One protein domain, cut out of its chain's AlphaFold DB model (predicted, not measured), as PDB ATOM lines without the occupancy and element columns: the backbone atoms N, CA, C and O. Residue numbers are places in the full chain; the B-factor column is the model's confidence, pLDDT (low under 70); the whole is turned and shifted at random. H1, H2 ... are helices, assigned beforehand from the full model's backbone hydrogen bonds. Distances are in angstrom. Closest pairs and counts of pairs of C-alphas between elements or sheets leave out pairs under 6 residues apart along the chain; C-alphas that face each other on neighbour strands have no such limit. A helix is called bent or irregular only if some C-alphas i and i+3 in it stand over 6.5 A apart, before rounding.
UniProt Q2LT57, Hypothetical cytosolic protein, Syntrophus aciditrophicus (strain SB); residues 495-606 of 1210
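This is residues 495 to 606 of the 1210 residues of the protein "Hypothetical cytosolic protein" of Syntrophus aciditrophicus (strain SB) (UniProt Q2LT57). Long helix H1 has H3 side by side with it near its first residues and H4 packed on its residues 510 to 514, while H4 also packs on H2, so that H1, H2 and H4 make a triangle. The kinked H2 folds back beside H1, and a long winding stretch without named helices, residues 534 to 573, leads from H2 to H3 and sends residues 562 to 567 sticking out as a free loop. The printed part has 112 residues with four named helices, in the order H1, H2, H3, H4, and no named strand. The class is all helix, though under half of the residues, 52 of 112, are in named elements. The whole is compact, with a radius of gyration of the C-alphas of 14.1 A, yet elongated, spanning 44 by 26 by 25 A.

H1, residues 499 to 516, begins with C-alpha 499 at (45.507, 19.732, 22.062) and is 25.2 A long from first to last C-alpha. H2, residues 518 to 533, measures 16.5 A; it has a kink of 97 degrees near residue 525 and is irregular, with C-alphas 520 and 523 9.4 A apart. H3, residues 574 to 584, measures 13.1 A from C-alpha 574 at (50.367, 28.526, 18.753); it is irregular too, with C-alphas 579 and 582 7.4 A apart. H4, residues 592 to 598, measures 10.1 A and ends with C-alpha 598 at (36.802, 34.882, 28.811).

H1 and H2 are close but not clearly touching, with their closest C-alphas, those of Leu 509 and Tyr 532, 7.7 A apart; they run opposite ways at a shallow tilt of 22 degrees. H1 and H3 touch, the closest C-alphas being those of Pro 499 and Phe 576 at 6.1 A, and run the same way at a shallow tilt of 13 degrees. With residues 510 to 514 alone H1 touches H4, the closest C-alphas being those of Ile 513 and Trp 594 at 6.4 A; the two run opposite ways at a shallow tilt of 32 degrees. H2 and H4 touch, the closest C-alphas being those of Leu 529 and Phe 597 at 5.7 A, and run the same way at a shallow tilt of 11 degrees. H3 is apart from H2 and from H4. Every O i to N i+4 pair is within hydrogen-bond range in H1 and H4, against 7 of 12 in H2 and 5 of 7 in H3.

The two C-alphas farthest apart, those of Gln 519 and Glu 565, are 44.9 A apart. The printed part has no cut. The link from H1 to H2 is tight, that from H3 to H4 short, and that from H2 to H3, 40 residues, long; in the long one residues 538 to 539 pair with residues 545 to 546, antiparallel. The mean pLDDT of the printed part is 86.8, and residues 517 to 520 and 586 to 590 are under 70.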
ATOM      1  N   LEU A 495      38.339  14.172  28.604       92.06
ATOM      2  CA  LEU A 495      39.694  13.777  28.220       92.06
ATOM      3  C   LEU A 495      40.420  15.011  27.688       92.06
ATOM      4  O   LEU A 495      39.918  15.653  26.777       92.06
ATOM      5  N   ASN A 496      41.563  15.349  28.271       93.56
ATOM      6  CA  ASN A 496      42.310  16.577  27.998       93.56
ATOM      7  C   ASN A 496      43.818  16.307  27.861       93.56
ATOM      8  O   ASN A 496      44.644  17.104  28.295       93.56
ATOM      9  N   ASN A 497      44.195  15.159  27.296       93.12
ATOM     10  CA  ASN A 497      45.592  14.723  27.207       93.12
ATOM     11  C   ASN A 497      46.304  15.252  25.957       93.12
ATOM     12  O   ASN A 497      47.516  15.089  25.827       93.12
ATOM     13  N   THR A 498      45.556  15.817  25.011       94.50
ATOM     14  CA  THR A 498      46.067  16.303  23.726       94.50
ATOM     15  C   THR A 498      45.418  17.638  23.354       94.50
ATOM     16  O   THR A 498      44.284  17.895  23.769       94.50
ATOM     17  N   PRO A 499      46.085  18.474  22.535       93.62
ATOM     18  CA  PRO A 499      45.507  19.732  22.062       93.62
ATOM     19  C   PRO A 499      44.196  19.517  21.290       93.62
ATOM     20  O   PRO A 499      43.237  20.241  21.530       93.62
ATOM     21  N   ASP A 500      44.103  18.478  20.451       94.06
ATOM     22  CA  ASP A 500      42.886  18.130  19.698       94.06
ATOM     23  C   ASP A 500      41.691  17.791  20.605       94.06
ATOM     24  O   ASP A 500      40.538  18.100  20.291       94.06
ATOM     25  N   GLU A 501      41.938  17.101  21.722       94.00
ATOM     26  CA  GLU A 501      40.909  16.816  22.725       94.00
ATOM     27  C   GLU A 501      40.442  18.111  23.403       94.00
ATOM     28  O   GLU A 501      39.240  18.378  23.468       94.00
ATOM     29  N   CYS A 502      41.388  18.954  23.826       95.50
ATOM     30  CA  CYS A 502      41.116  20.272  24.393       95.50
ATOM     31  C   CYS A 502      40.337  21.178  23.433       95.50
ATOM     32  O   CYS A 502      39.378  21.824  23.852       95.50
ATOM     33  N   GLU A 503      40.667  21.168  22.142       94.94
ATOM     34  CA  GLU A 503      39.998  21.977  21.123       94.94
ATOM     35  C   GLU A 503      38.513  21.619  21.053       94.94
ATOM     36  O   GLU A 503      37.641  22.491  21.115       94.94
ATOM     37  N   LYS A 504      38.206  20.317  20.998       94.50
ATOM     38  CA  LYS A 504      36.825  19.820  20.987       94.50
ATOM     39  C   LYS A 504      36.079  20.219  22.257       94.50
ATOM     40  O   LYS A 504      34.909  20.595  22.167       94.50
ATOM     41  N   ILE A 505      36.736  20.187  23.422       95.38
ATOM     42  CA  ILE A 505      36.138  20.649  24.683       95.38
ATOM     43  C   ILE A 505      35.798  22.139  24.605       95.38
ATOM     44  O   ILE A 505      34.668  22.508  24.926       95.38
ATOM     45  N   VAL A 506      36.719  22.995  24.144       94.81
ATOM     46  CA  VAL A 506      36.470  24.442  24.027       94.81
ATOM     47  C   VAL A 506      35.347  24.725  23.021       94.81
ATOM     48  O   VAL A 506      34.459  25.530  23.301       94.81
ATOM     49  N   GLN A 507      35.301  24.018  21.888       93.44
ATOM     50  CA  GLN A 507      34.204  24.137  20.920       93.44
ATOM     51  C   GLN A 507      32.850  23.725  21.519       93.44
ATOM     52  O   GLN A 507      31.833  24.386  21.277       93.44
ATOM     53  N   SER A 508      32.814  22.651  22.311       93.31
ATOM     54  CA  SER A 508      31.622  22.229  23.053       93.31
ATOM     55  C   SER A 508      31.211  23.264  24.103       93.31
ATOM     56  O   SER A 508      30.037  23.633  24.153       93.31
ATOM     57  N   LEU A 509      32.160  23.790  24.886       92.31
ATOM     58  CA  LEU A 509      31.943  24.854  25.873       92.31
ATOM     59  C   LEU A 509      31.364  26.114  25.235       92.31
ATOM     60  O   LEU A 509      30.352  26.624  25.713       92.31
ATOM     61  N   TYR A 510      31.944  26.570  24.122       91.75
ATOM     62  CA  TYR A 510      31.441  27.704  23.351       91.75
ATOM     63  C   TYR A 510      29.975  27.498  22.967       91.75
ATOM     64  O   TYR A 510      29.127  28.342  23.259       91.75
ATOM     65  N   ARG A 511      29.635  26.337  22.388       90.12
ATOM     66  CA  ARG A 511      28.249  26.023  22.002       90.12
ATOM     67  C   ARG A 511      27.311  25.977  23.206       90.12
ATOM     68  O   ARG A 511      26.202  26.503  23.108       90.12
ATOM     69  N   ILE A 512      27.741  25.393  24.326       88.81
ATOM     70  CA  ILE A 512      26.958  25.337  25.567       88.81
ATOM     71  C   ILE A 512      26.696  26.754  26.083       88.81
ATOM     72  O   ILE A 512      25.540  27.106  26.303       88.81
ATOM     73  N   ILE A 513      27.728  27.582  26.251       88.88
ATOM     74  CA  ILE A 513      27.615  28.931  26.829       88.88
ATOM     75  C   ILE A 513      26.793  29.848  25.920       88.88
ATOM     76  O   ILE A 513      25.890  30.537  26.394       88.88
ATOM     77  N   VAL A 514      27.029  29.801  24.606       86.19
ATOM     78  CA  VAL A 514      26.296  30.619  23.631       86.19
ATOM     79  C   VAL A 514      24.816  30.243  23.571       86.19
ATOM     80  O   VAL A 514      23.968  31.134  23.536       86.19
ATOM     81  N   THR A 515      24.496  28.946  23.592       82.94
ATOM     82  CA  THR A 515      23.107  28.462  23.491       82.94
ATOM     83  C   THR A 515      22.359  28.581  24.819       82.94
ATOM     84  O   THR A 515      21.157  28.837  24.832       82.94
ATOM     85  N   SER A 516      23.057  28.399  25.944       74.50
ATOM     86  CA  SER A 516      22.451  28.353  27.278       74.50
ATOM     87  C   SER A 516      22.617  29.626  28.105       74.50
ATOM     88  O   SER A 516      22.234  29.585  29.259       74.50
ATOM     89  N   GLY A 517      23.166  30.721  27.568       68.75
ATOM     90  CA  GLY A 517      23.617  31.917  28.305       68.75
ATOM     91  C   GLY A 517      22.567  32.694  29.129       68.75
ATOM     92  O   GLY A 517      21.785  32.129  29.894       68.75
ATOM     93  N   LYS A 518      22.551  34.034  29.028       68.62
ATOM     94  CA  LYS A 518      21.736  34.927  29.897       68.62
ATOM     95  C   LYS A 518      20.265  34.502  30.066       68.62
ATOM     96  O   LYS A 518      19.692  34.685  31.137       68.62
ATOM     97  N   GLN A 519      19.664  33.894  29.042       66.06
ATOM     98  CA  GLN A 519      18.248  33.522  29.018       66.06
ATOM     99  C   GLN A 519      17.868  32.363  29.962       66.06
ATOM    100  O   GLN A 519      16.732  32.324  30.431       66.06
ATOM    101  N   LEU A 520      18.782  31.430  30.250       69.44
ATOM    102  CA  LEU A 520      18.503  30.250  31.086       69.44
ATOM    103  C   LEU A 520      19.027  30.396  32.518       69.44
ATOM    104  O   LEU A 520      18.382  29.911  33.449       69.44
ATOM    105  N   TRP A 521      20.173  31.058  32.708       70.06
ATOM    106  CA  TRP A 521      20.820  31.148  34.024       70.06
ATOM    107  C   TRP A 521      20.366  32.348  34.861       70.06
ATOM    108  O   TRP A 521      20.411  32.266  36.091       70.06
ATOM    109  N   GLY A 522      19.905  33.435  34.230       78.56
ATOM    110  CA  GLY A 522      19.453  34.645  34.925       78.56
ATOM    111  C   GLY A 522      20.484  35.143  35.946       78.56
ATOM    112  O   GLY A 522      21.648  35.346  35.612       78.56
ATOM    113  N   GLU A 523      20.075  35.273  37.211       79.31
ATOM    114  CA  GLU A 523      20.937  35.718  38.323       79.31
ATOM    115  C   GLU A 523      22.086  34.750  38.668       79.31
ATOM    116  O   GLU A 523      23.023  35.132  39.361       79.31
ATOM    117  N   ARG A 524      22.042  33.492  38.202       80.88
ATOM    118  CA  ARG A 524      23.090  32.484  38.459       80.88
ATOM    119  C   ARG A 524      24.162  32.425  37.375       80.88
ATOM    120  O   ARG A 524      24.991  31.517  37.413       80.88
ATOM    121  N   LEU A 525      24.123  33.329  36.397       84.88
ATOM    122  CA  LEU A 525      25.025  33.280  35.252       84.88
ATOM    123  C   LEU A 525      26.498  33.319  35.673       84.88
ATOM    124  O   LEU A 525      27.248  32.461  35.233       84.88
ATOM    125  N   GLU A 526      26.894  34.223  36.569       87.81
ATOM    126  CA  GLU A 526      28.308  34.342  36.951       87.81
ATOM    127  C   GLU A 526      28.829  33.071  37.632       87.81
ATOM    128  O   GLU A 526      29.814  32.490  37.196       87.81
ATOM    129  N   ALA A 527      28.079  32.533  38.601       87.25
ATOM    130  CA  ALA A 527      28.434  31.278  39.268       87.25
ATOM    131  C   ALA A 527      28.502  30.077  38.298       87.25
ATOM    132  O   ALA A 527      29.211  29.103  38.549       87.25
ATOM    133  N   CYS A 528      27.735  30.122  37.204       86.69
ATOM    134  CA  CYS A 528      27.787  29.140  36.126       86.69
ATOM    135  C   CYS A 528      29.065  29.303  35.285       86.69
ATOM    136  O   CYS A 528      29.747  28.309  35.032       86.69
ATOM    137  N   LEU A 529      29.413  30.535  34.900       91.00
ATOM    138  CA  LEU A 529      30.642  30.833  34.164       91.00
ATOM    139  C   LEU A 529      31.884  30.468  34.983       91.00
ATOM    140  O   LEU A 529      32.744  29.760  34.464       91.00
ATOM    141  N   ASP A 530      31.923  30.816  36.272       90.56
ATOM    142  CA  ASP A 530      32.973  30.398  37.213       90.56
ATOM    143  C   ASP A 530      33.161  28.882  37.226       90.56
ATOM    144  O   ASP A 530      34.277  28.371  37.256       90.56
ATOM    145  N   HIS A 531      32.064  28.124  37.174       90.31
ATOM    146  CA  HIS A 531      32.157  26.673  37.127       90.31
ATOM    147  C   HIS A 531      32.780  26.176  35.818       90.31
ATOM    148  O   HIS A 531      33.605  25.267  35.847       90.31
ATOM    149  N   TYR A 532      32.421  26.775  34.680       92.00
ATOM    150  CA  TYR A 532      32.994  26.414  33.383       92.00
ATOM    151  C   TYR A 532      34.470  26.808  33.242       92.00
ATOM    152  O   TYR A 532      35.210  26.109  32.553       92.00
ATOM    153  N   ARG A 533      34.929  27.875  33.914       94.44
ATOM    154  CA  ARG A 533      36.333  28.335  33.866       94.44
ATOM    155  C   ARG A 533      37.311  27.324  34.482       94.44
ATOM    156  O   ARG A 533      38.497  27.357  34.161       94.44
ATOM    157  N   LYS A 534      36.802  26.389  35.291       94.19
ATOM    158  CA  LYS A 534      37.545  25.271  35.903       94.19
ATOM    159  C   LYS A 534      37.806  24.106  34.955       94.19
ATOM    160  O   LYS A 534      38.512  23.177  35.332       94.19
ATOM    161  N   ALA A 535      37.218  24.108  33.759       93.31
ATOM    162  CA  ALA A 535      37.466  23.059  32.784       93.31
ATOM    163  C   ALA A 535      38.931  23.109  32.329       93.31
ATOM    164  O   ALA A 535      39.385  24.105  31.765       93.31
ATOM    165  N   GLU A 536      39.665  22.025  32.570       94.19
ATOM    166  CA  GLU A 536      41.064  21.877  32.175       94.19
ATOM    167  C   GLU A 536      41.167  21.593  30.670       94.19
ATOM    168  O   GLU A 536      41.408  20.465  30.247       94.19
ATOM    169  N   CYS A 537      40.913  22.605  29.846       95.00
ATOM    170  CA  CYS A 537      40.863  22.470  28.391       95.00
ATOM    171  C   CYS A 537      41.635  23.550  27.635       95.00
ATOM    172  O   CYS A 537      41.507  23.639  26.419       95.00
ATOM    173  N   TRP A 538      42.413  24.382  28.324       95.56
ATOM    174  CA  TRP A 538      43.203  25.438  27.699       95.56
ATOM    175  C   TRP A 538      44.634  24.944  27.561       95.56
ATOM    176  O   TRP A 538      45.343  24.814  28.557       95.56
ATOM    177  N   TRP A 539      45.010  24.572  26.338       96.38
ATOM    178  CA  TRP A 539      46.304  23.962  26.058       96.38
ATOM    179  C   TRP A 539      47.387  25.031  25.972       96.38
ATOM    180  O   TRP A 539      47.368  25.889  25.085       96.38
ATOM    181  N   ASN A 540      48.321  24.989  26.913       94.88
ATOM    182  CA  ASN A 540      49.345  26.008  27.033       94.88
ATOM    183  C   ASN A 540      50.637  25.650  26.282       94.88
ATOM    184  O   ASN A 540      50.831  24.532  25.797       94.88
ATOM    185  N   HIS A 541      51.538  26.622  26.201       92.62
ATOM    186  CA  HIS A 541      52.833  26.506  25.538       92.62
ATOM    187  C   HIS A 541      53.759  25.426  26.134       92.62
ATOM    188  O   HIS A 541      54.596  24.880  25.417       92.62
ATOM    189  N   GLU A 542      53.581  25.058  27.409       92.25
ATOM    190  CA  GLU A 542      54.299  23.948  28.054       92.25
ATOM    191  C   GLU A 542      53.770  22.558  27.647       92.25
ATOM    192  O   GLU A 542      54.284  21.531  28.104       92.25
ATOM    193  N   GLY A 543      52.734  22.502  26.802       93.44
ATOM    194  CA  GLY A 543      52.136  21.256  26.334       93.44
ATOM    195  C   GLY A 543      51.257  20.583  27.384       93.44
ATOM    196  O   GLY A 543      51.275  19.356  27.503       93.44
ATOM    197  N   ARG A 544      50.531  21.372  28.185       94.06
ATOM    198  CA  ARG A 544      49.629  20.878  29.231       94.06
ATOM    199  C   ARG A 544      48.267  21.557  29.140       94.06
ATOM    200  O   ARG A 544      48.167  22.747  28.847       94.06
ATOM    201  N   ALA A 545      47.215  20.803  29.440       94.56
ATOM    202  CA  ALA A 545      45.889  21.363  29.644       94.56
ATOM    203  C   ALA A 545      45.807  22.023  31.024       94.56
ATOM    204  O   ALA A 545      46.255  21.459  32.023       94.56
ATOM    205  N   ARG A 546      45.205  23.207  31.081       94.44
ATOM    206  CA  ARG A 546      44.945  23.937  32.325       94.44
ATOM    207  C   ARG A 546      43.570  24.612  32.293       94.44
ATOM    208  O   ARG A 546      42.984  24.748  31.214       94.44
ATOM    209  N   PRO A 547      43.020  25.012  33.449       94.94
ATOM    210  CA  PRO A 547      41.821  25.840  33.499       94.94
ATOM    211  C   PRO A 547      42.125  27.305  33.145       94.94
ATOM    212  O   PRO A 547      43.276  27.758  33.225       94.94
ATOM    213  N   LEU A 548      41.072  28.052  32.794       92.31
ATOM    214  CA  LEU A 548      41.128  29.518  32.713       92.31
ATOM    215  C   LEU A 548      41.302  30.120  34.104       92.31
ATOM    216  O   LEU A 548      42.136  30.998  34.297       92.31
ATOM    217  N   GLU A 549      40.551  29.606  35.080       88.44
ATOM    218  CA  GLU A 549      40.716  29.960  36.488       88.44
ATOM    219  C   GLU A 549      42.012  29.326  37.013       88.44
ATOM    220  O   GLU A 549      42.044  28.157  37.392       88.44
ATOM    221  N   GLY A 550      43.103  30.088  36.998       81.06
ATOM    222  CA  GLY A 550      44.412  29.640  37.461       81.06
ATOM    223  C   GLY A 550      45.233  30.776  38.062       81.06
ATOM    224  O   GLY A 550      44.914  31.947  37.889       81.06
ATOM    225  N   ASN A 551      46.308  30.416  38.767       78.94
ATOM    226  CA  ASN A 551      47.182  31.387  39.438       78.94
ATOM    227  C   ASN A 551      48.003  32.239  38.458       78.94
ATOM    228  O   ASN A 551      48.460  33.310  38.838       78.94
ATOM    229  N   LEU A 552      48.227  31.743  37.237       86.44
ATOM    230  CA  LEU A 552      48.962  32.455  36.195       86.44
ATOM    231  C   LEU A 552      48.005  32.973  35.137       86.44
ATOM    232  O   LEU A 552      47.185  32.211  34.614       86.44
ATOM    233  N   THR A 553      48.171  34.238  34.782       87.81
ATOM    234  CA  THR A 553      47.480  34.868  33.662       87.81
ATOM    235  C   THR A 553      47.782  34.112  32.374       87.81
ATOM    236  O   THR A 553      48.936  33.773  32.109       87.81
ATOM    237  N   LEU A 554      46.732  33.809  31.607       93.00
ATOM    238  CA  LEU A 554      46.837  33.114  30.330       93.00
ATOM    239  C   LEU A 554      46.672  34.109  29.179       93.00
ATOM    240  O   LEU A 554      45.675  34.831  29.113       93.00
ATOM    241  N   TYR A 555      47.628  34.111  28.259       93.12
ATOM    242  CA  TYR A 555      47.628  34.963  27.074       93.12
ATOM    243  C   TYR A 555      47.295  34.177  25.804       93.12
ATOM    244  O   TYR A 555      47.580  32.983  25.700       93.12
ATOM    245  N   LYS A 556      46.676  34.846  24.828       92.31
ATOM    246  CA  LYS A 556      46.314  34.241  23.536       92.31
ATOM    247  C   LYS A 556      47.528  33.833  22.706       92.31
ATOM    248  O   LYS A 556      47.508  32.780  22.084       92.31
ATOM    249  N   GLU A 557      48.564  34.658  22.725       90.75
ATOM    250  CA  GLU A 557      49.805  34.483  21.971       90.75
ATOM    251  C   GLU A 557      51.014  34.663  22.909       90.75
ATOM    252  O   GLU A 557      50.869  35.207  24.013       90.75
ATOM    253  N   PRO A 558      52.231  34.256  22.521       88.56
ATOM    254  CA  PRO A 558      53.426  34.651  23.258       88.56
ATOM    255  C   PRO A 558      53.578  36.187  23.284       88.56
ATOM    256  O   PRO A 558      53.471  36.832  22.235       88.56
ATOM    257  N   PRO A 559      53.858  36.804  24.449       85.50
ATOM    258  CA  PRO A 559      54.258  38.208  24.516       85.50
ATOM    259  C   PRO A 559      55.432  38.516  23.583       85.50
ATOM    260  O   PRO A 559      56.364  37.724  23.450       85.50
ATOM    261  N   ARG A 560      55.401  39.686  22.937       81.06
ATOM    262  CA  ARG A 560      56.423  40.078  21.949       81.06
ATOM    263  C   ARG A 560      57.782  40.377  22.586       81.06
ATOM    264  O   ARG A 560      58.817  40.214  21.942       81.06
ATOM    265  N   GLN A 561      57.778  40.842  23.831       79.81
ATOM    266  CA  GLN A 561      58.970  41.153  24.607       79.81
ATOM    267  C   GLN A 561      59.608  39.894  25.184       79.81
ATOM    268  O   GLN A 561      58.930  38.945  25.568       79.81
ATOM    269  N   MET A 562      60.930  39.931  25.341       82.19
ATOM    270  CA  MET A 562      61.642  38.914  26.108       82.19
ATOM    271  C   MET A 562      61.212  38.989  27.579       82.19
ATOM    272  O   MET A 562      61.452  39.996  28.246       82.19
ATOM    273  N   ILE A 563      60.570  37.925  28.059       84.81
ATOM    274  CA  ILE A 563      60.040  37.821  29.421       84.81
ATOM    275  C   ILE A 563      61.183  37.437  30.378       84.81
ATOM    276  O   ILE A 563      61.909  36.483  30.087       84.81
ATOM    277  N   PRO A 564      61.373  38.145  31.505       86.62
ATOM    278  CA  PRO A 564      62.348  37.763  32.523       86.62
ATOM    279  C   PRO A 564      62.015  36.404  33.153       86.62
ATOM    280  O   PRO A 564      60.852  36.129  33.427       86.62
ATOM    281  N   GLU A 565      63.024  35.584  33.472       85.25
ATOM    282  CA  GLU A 565      62.816  34.239  34.053       85.25
ATOM    283  C   GLU A 565      62.044  34.245  35.385       85.25
ATOM    284  O   GLU A 565      61.411  33.254  35.741       85.25
ATOM    285  N   TRP A 566      62.104  35.349  36.134       87.19
ATOM    286  CA  TRP A 566      61.409  35.500  37.411       87.19
ATOM    287  C   TRP A 566      59.932  35.887  37.264       87.19
ATOM    288  O   TRP A 566      59.203  35.779  38.246       87.19
ATOM    289  N   LEU A 567      59.488  36.346  36.084       88.94
ATOM    290  CA  LEU A 567      58.113  36.789  35.858       88.94
ATOM    291  C   LEU A 567      57.280  35.619  35.316       88.94
ATOM    292  O   LEU A 567      57.480  35.207  34.170       88.94
ATOM    293  N   PRO A 568      56.341  35.071  36.100       86.94
ATOM    294  CA  PRO A 568      55.608  33.897  35.670       86.94
ATOM    295  C   PRO A 568      54.494  34.293  34.691       86.94
ATOM    296  O   PRO A 568      53.555  35.004  35.044       86.94
ATOM    297  N   ILE A 569      54.596  33.817  33.450       88.69
ATOM    298  CA  ILE A 569      53.634  34.079  32.374       88.69
ATOM    299  C   ILE A 569      53.239  32.759  31.725       88.69
ATOM    300  O   ILE A 569      54.074  31.872  31.557       88.69
ATOM    301  N   ASP A 570      51.973  32.639  31.331       92.50
ATOM    302  CA  ASP A 570      51.490  31.500  30.564       92.50
ATOM    303  C   ASP A 570      50.733  31.956  29.316       92.50
ATOM    304  O   ASP A 570      50.037  32.966  29.327       92.50
ATOM    305  N   TYR A 571      50.848  31.215  28.223       93.38
ATOM    306  CA  TYR A 571      50.180  31.527  26.961       93.38
ATOM    307  C   TYR A 571      49.742  30.253  26.251       93.38
ATOM    308  O   TYR A 571      50.254  29.158  26.516       93.38
ATOM    309  N   LEU A 572      48.747  30.388  25.379       94.94
ATOM    310  CA  LEU A 572      48.257  29.286  24.565       94.94
ATOM    311  C   LEU A 572      49.347  28.813  23.605       94.94
ATOM    312  O   LEU A 572      50.141  29.595  23.094       94.94
ATOM    313  N   ASN A 573      49.377  27.509  23.355       94.75
ATOM    314  CA  ASN A 573      50.197  26.967  22.281       94.75
ATOM    315  C   ASN A 573      49.726  27.516  20.918       94.75
ATOM    316  O   ASN A 573      48.524  27.557  20.665       94.75
ATOM    317  N   ASP A 574      50.664  27.869  20.036       91.94
ATOM    318  CA  ASP A 574      50.367  28.526  18.753       91.94
ATOM    319  C   ASP A 574      49.404  27.724  17.857       91.94
ATOM    320  O   ASP A 574      48.459  28.289  17.299       91.94
ATOM    321  N   ASP A 575      49.598  26.404  17.742       91.88
ATOM    322  CA  ASP A 575      48.738  25.540  16.919       91.88
ATOM    323  C   ASP A 575      47.323  25.445  17.515       91.88
ATOM    324  O   ASP A 575      46.325  25.504  16.792       91.88
ATOM    325  N   PHE A 576      47.233  25.355  18.845       94.56
ATOM    326  CA  PHE A 576      45.967  25.328  19.578       94.56
ATOM    327  C   PHE A 576      45.204  26.657  19.485       94.56
ATOM    328  O   PHE A 576      43.991  26.669  19.279       94.56
ATOM    329  N   TYR A 577      45.899  27.790  19.609       92.81
ATOM    330  CA  TYR A 577      45.292  29.104  19.413       92.81
ATOM    331  C   TYR A 577      44.770  29.257  17.982       92.81
ATOM    332  O   TYR A 577      43.615  29.642  17.786       92.81
ATOM    333  N   SER A 578      45.580  28.870  16.993       90.62
ATOM    334  CA  SER A 578      45.225  28.943  15.574       90.62
ATOM    335  C   SER A 578      43.966  28.133  15.246       90.62
ATOM    336  O   SER A 578      43.114  28.595  14.485       90.62
ATOM    337  N   SER A 579      43.788  26.946  15.839       91.75
ATOM    338  CA  SER A 579      42.580  26.138  15.606       91.75
ATOM    339  C   SER A 579      41.317  26.738  16.241       91.75
ATOM    340  O   SER A 579      40.201  26.527  15.751       91.75
ATOM    341  N   LEU A 580      41.478  27.559  17.282       91.19
ATOM    342  CA  LEU A 580      40.397  28.246  17.992       91.19
ATOM    343  C   LEU A 580      40.204  29.711  17.577       91.19
ATOM    344  O   LEU A 580      39.252  30.346  18.034       91.19
ATOM    345  N   GLU A 581      41.033  30.249  16.682       86.56
ATOM    346  CA  GLU A 581      40.998  31.655  16.257       86.56
ATOM    347  C   GLU A 581      39.579  32.079  15.841       86.56
ATOM    348  O   GLU A 581      39.049  33.101  16.275       86.56
ATOM    349  N   SER A 582      38.889  31.206  15.101       84.38
ATOM    350  CA  SER A 582      37.522  31.439  14.633       84.38
ATOM    351  C   SER A 582      36.462  31.567  15.732       84.38
ATOM    352  O   SER A 582      35.373  32.038  15.424       84.38
ATOM    353  N   ILE A 583      36.714  31.154  16.977       87.25
ATOM    354  CA  ILE A 583      35.800  31.352  18.118       87.25
ATOM    355  C   ILE A 583      36.343  32.369  19.133       87.25
ATOM    356  O   ILE A 583      35.570  32.913  19.920       87.25
ATOM    357  N   LEU A 584      37.648  32.653  19.089       85.38
ATOM    358  CA  LEU A 584      38.319  33.643  19.934       85.38
ATOM    359  C   LEU A 584      38.343  35.054  19.315       85.38
ATOM    360  O   LEU A 584      38.422  36.025  20.064       85.38
ATOM    361  N   GLN A 585      38.248  35.178  17.983       74.56
ATOM    362  CA  GLN A 585      38.323  36.449  17.236       74.56
ATOM    363  C   GLN A 585      37.082  36.775  16.363       74.56
ATOM    364  O   GLN A 585      37.036  37.817  15.712       74.56
ATOM    365  N   ASN A 586      36.063  35.909  16.286       54.16
ATOM    366  CA  ASN A 586      34.974  36.049  15.297       54.16
ATOM    367  C   ASN A 586      34.151  37.349  15.436       54.16
ATOM    368  O   ASN A 586      33.628  37.598  16.513       54.16
ATOM    369  N   PRO A 587      33.822  38.078  14.354       47.12
ATOM    370  CA  PRO A 587      32.854  39.185  14.388       47.12
ATOM    371  C   PRO A 587      31.429  38.795  14.835       47.12
ATOM    372  O   PRO A 587      30.650  39.654  15.246       47.12
ATOM    373  N   ASN A 588      31.073  37.504  14.773       50.78
ATOM    374  CA  ASN A 588      29.814  36.974  15.318       50.78
ATOM    375  C   ASN A 588      29.844  36.765  16.849       50.78
ATOM    376  O   ASN A 588      28.822  36.387  17.425       50.78
ATOM    377  N   SER A 589      30.970  37.028  17.529       52.44
ATOM    378  CA  SER A 589      31.123  36.965  18.993       52.44
ATOM    379  C   SER A 589      30.510  38.168  19.731       52.44
ATOM    380  O   SER A 589      30.873  38.469  20.865       52.44
ATOM    381  N   GLN A 590      29.469  38.799  19.173       52.88
ATOM    382  CA  GLN A 590      28.578  39.682  19.943       52.88
ATOM    383  C   GLN A 590      27.785  38.930  21.034       52.88
ATOM    384  O   GLN A 590      26.866  39.488  21.635       52.88
ATOM    385  N   ASN A 591      28.098  37.657  21.310       72.62
ATOM    386  CA  ASN A 591      27.565  36.990  22.481       72.62
ATOM    387  C   ASN A 591      28.298  37.502  23.721       72.62
ATOM    388  O   ASN A 591      29.333  36.964  24.112       72.62
ATOM    389  N   GLU A 592      27.709  38.523  24.346       82.12
ATOM    390  CA  GLU A 592      28.168  39.104  25.611       82.12
ATOM    391  C   GLU A 592      28.547  38.025  26.635       82.12
ATOM    392  O   GLU A 592      29.559  38.161  27.297       82.12
ATOM    393  N   THR A 593      27.821  36.903  26.688       88.12
ATOM    394  CA  THR A 593      28.070  35.818  27.652       88.12
ATOM    395  C   THR A 593      29.402  35.091  27.432       88.12
ATOM    396  O   THR A 593      30.043  34.683  28.396       88.12
ATOM    397  N   TRP A 594      29.815  34.879  26.177       89.88
ATOM    398  CA  TRP A 594      31.107  34.245  25.885       89.88
ATOM    399  C   TRP A 594      32.265  35.202  26.172       89.88
ATOM    400  O   TRP A 594      33.288  34.791  26.710       89.88
ATOM    401  N   ASN A 595      32.071  36.491  25.891       87.94
ATOM    402  CA  ASN A 595      33.056  37.506  26.245       87.94
ATOM    403  C   ASN A 595      33.163  37.649  27.768       87.94
ATOM    404  O   ASN A 595      34.273  37.652  28.279       87.94
ATOM    405  N   ASP A 596      32.040  37.654  28.492       88.12
ATOM    406  CA  ASP A 596      32.001  37.644  29.961       88.12
ATOM    407  C   ASP A 596      32.730  36.407  30.530       88.12
ATOM    408  O   ASP A 596      33.432  36.500  31.532       88.12
ATOM    409  N   PHE A 597      32.621  35.246  29.874       91.12
ATOM    410  CA  PHE A 597      33.328  34.025  30.271       91.12
ATOM    411  C   PHE A 597      34.857  34.149  30.165       91.12
ATOM    412  O   PHE A 597      35.554  33.735  31.092       91.12
ATOM    413  N   LEU A 598      35.363  34.713  29.063       91.38
ATOM    414  CA  LEU A 598      36.802  34.882  28.811       91.38
ATOM    415  C   LEU A 598      37.412  36.080  29.550       91.38
ATOM    416  O   LEU A 598      38.603  36.065  29.869       91.38
ATOM    417  N   LYS A 599      36.604  37.115  29.789       87.69
ATOM    418  CA  LYS A 599      37.022  38.380  30.390       87.69
ATOM    419  C   LYS A 599      37.748  38.142  31.710       87.69
ATOM    420  O   LYS A 599      37.277  37.376  32.539       87.69
ATOM    421  N   ASP A 600      38.872  38.830  31.883       85.12
ATOM    422  CA  ASP A 600      39.772  38.755  33.040       85.12
ATOM    423  C   ASP A 600      40.592  37.449  33.164       85.12
ATOM    424  O   ASP A 600      41.522  37.407  33.969       85.12
ATOM    425  N   TYR A 601      40.352  36.427  32.326       89.88
ATOM    426  CA  TYR A 601      41.066  35.137  32.382       89.88
ATOM    427  C   TYR A 601      41.911  34.811  31.141       89.88
ATOM    428  O   TYR A 601      42.939  34.148  31.277       89.88
ATOM    429  N   LEU A 602      41.495  35.250  29.947       92.12
ATOM    430  CA  LEU A 602      42.257  35.094  28.703       92.12
ATOM    431  C   LEU A 602      42.535  36.464  28.084       92.12
ATOM    432  O   LEU A 602      41.617  37.120  27.588       92.12
ATOM    433  N   HIS A 603      43.803  36.868  28.089       90.69
ATOM    434  CA  HIS A 603      44.229  38.219  27.726       90.69
ATOM    435  C   HIS A 603      44.923  38.272  26.368       90.69
ATOM    436  O   HIS A 603      45.461  37.274  25.882       90.69
ATOM    437  N   GLU A 604      44.912  39.452  25.755       89.88
ATOM    438  CA  GLU A 604      45.769  39.737  24.605       89.88
ATOM    439  C   GLU A 604      47.223  39.879  25.062       89.88
ATOM    440  O   GLU A 604      47.501  40.229  26.204       89.88
ATOM    441  N   SER A 605      48.172  39.619  24.171       86.94
ATOM    442  CA  SER A 605      49.609  39.642  24.497       86.94
ATOM    443  C   SER A 605      50.228  41.034  24.326       86.94
ATOM    444  O   SER A 605      51.423  41.170  24.044       86.94
ATOM    445  N   GLY A 606      49.396  42.075  24.435       87.31
ATOM    446  CA  GLY A 606      49.786  43.470  24.304       87.31
ATOM    447  C   GLY A 606      50.619  43.946  25.491       87.31
ATOM    448  O   GLY A 606      50.575  43.387  26.586       87.31
TER     449      GLY A 606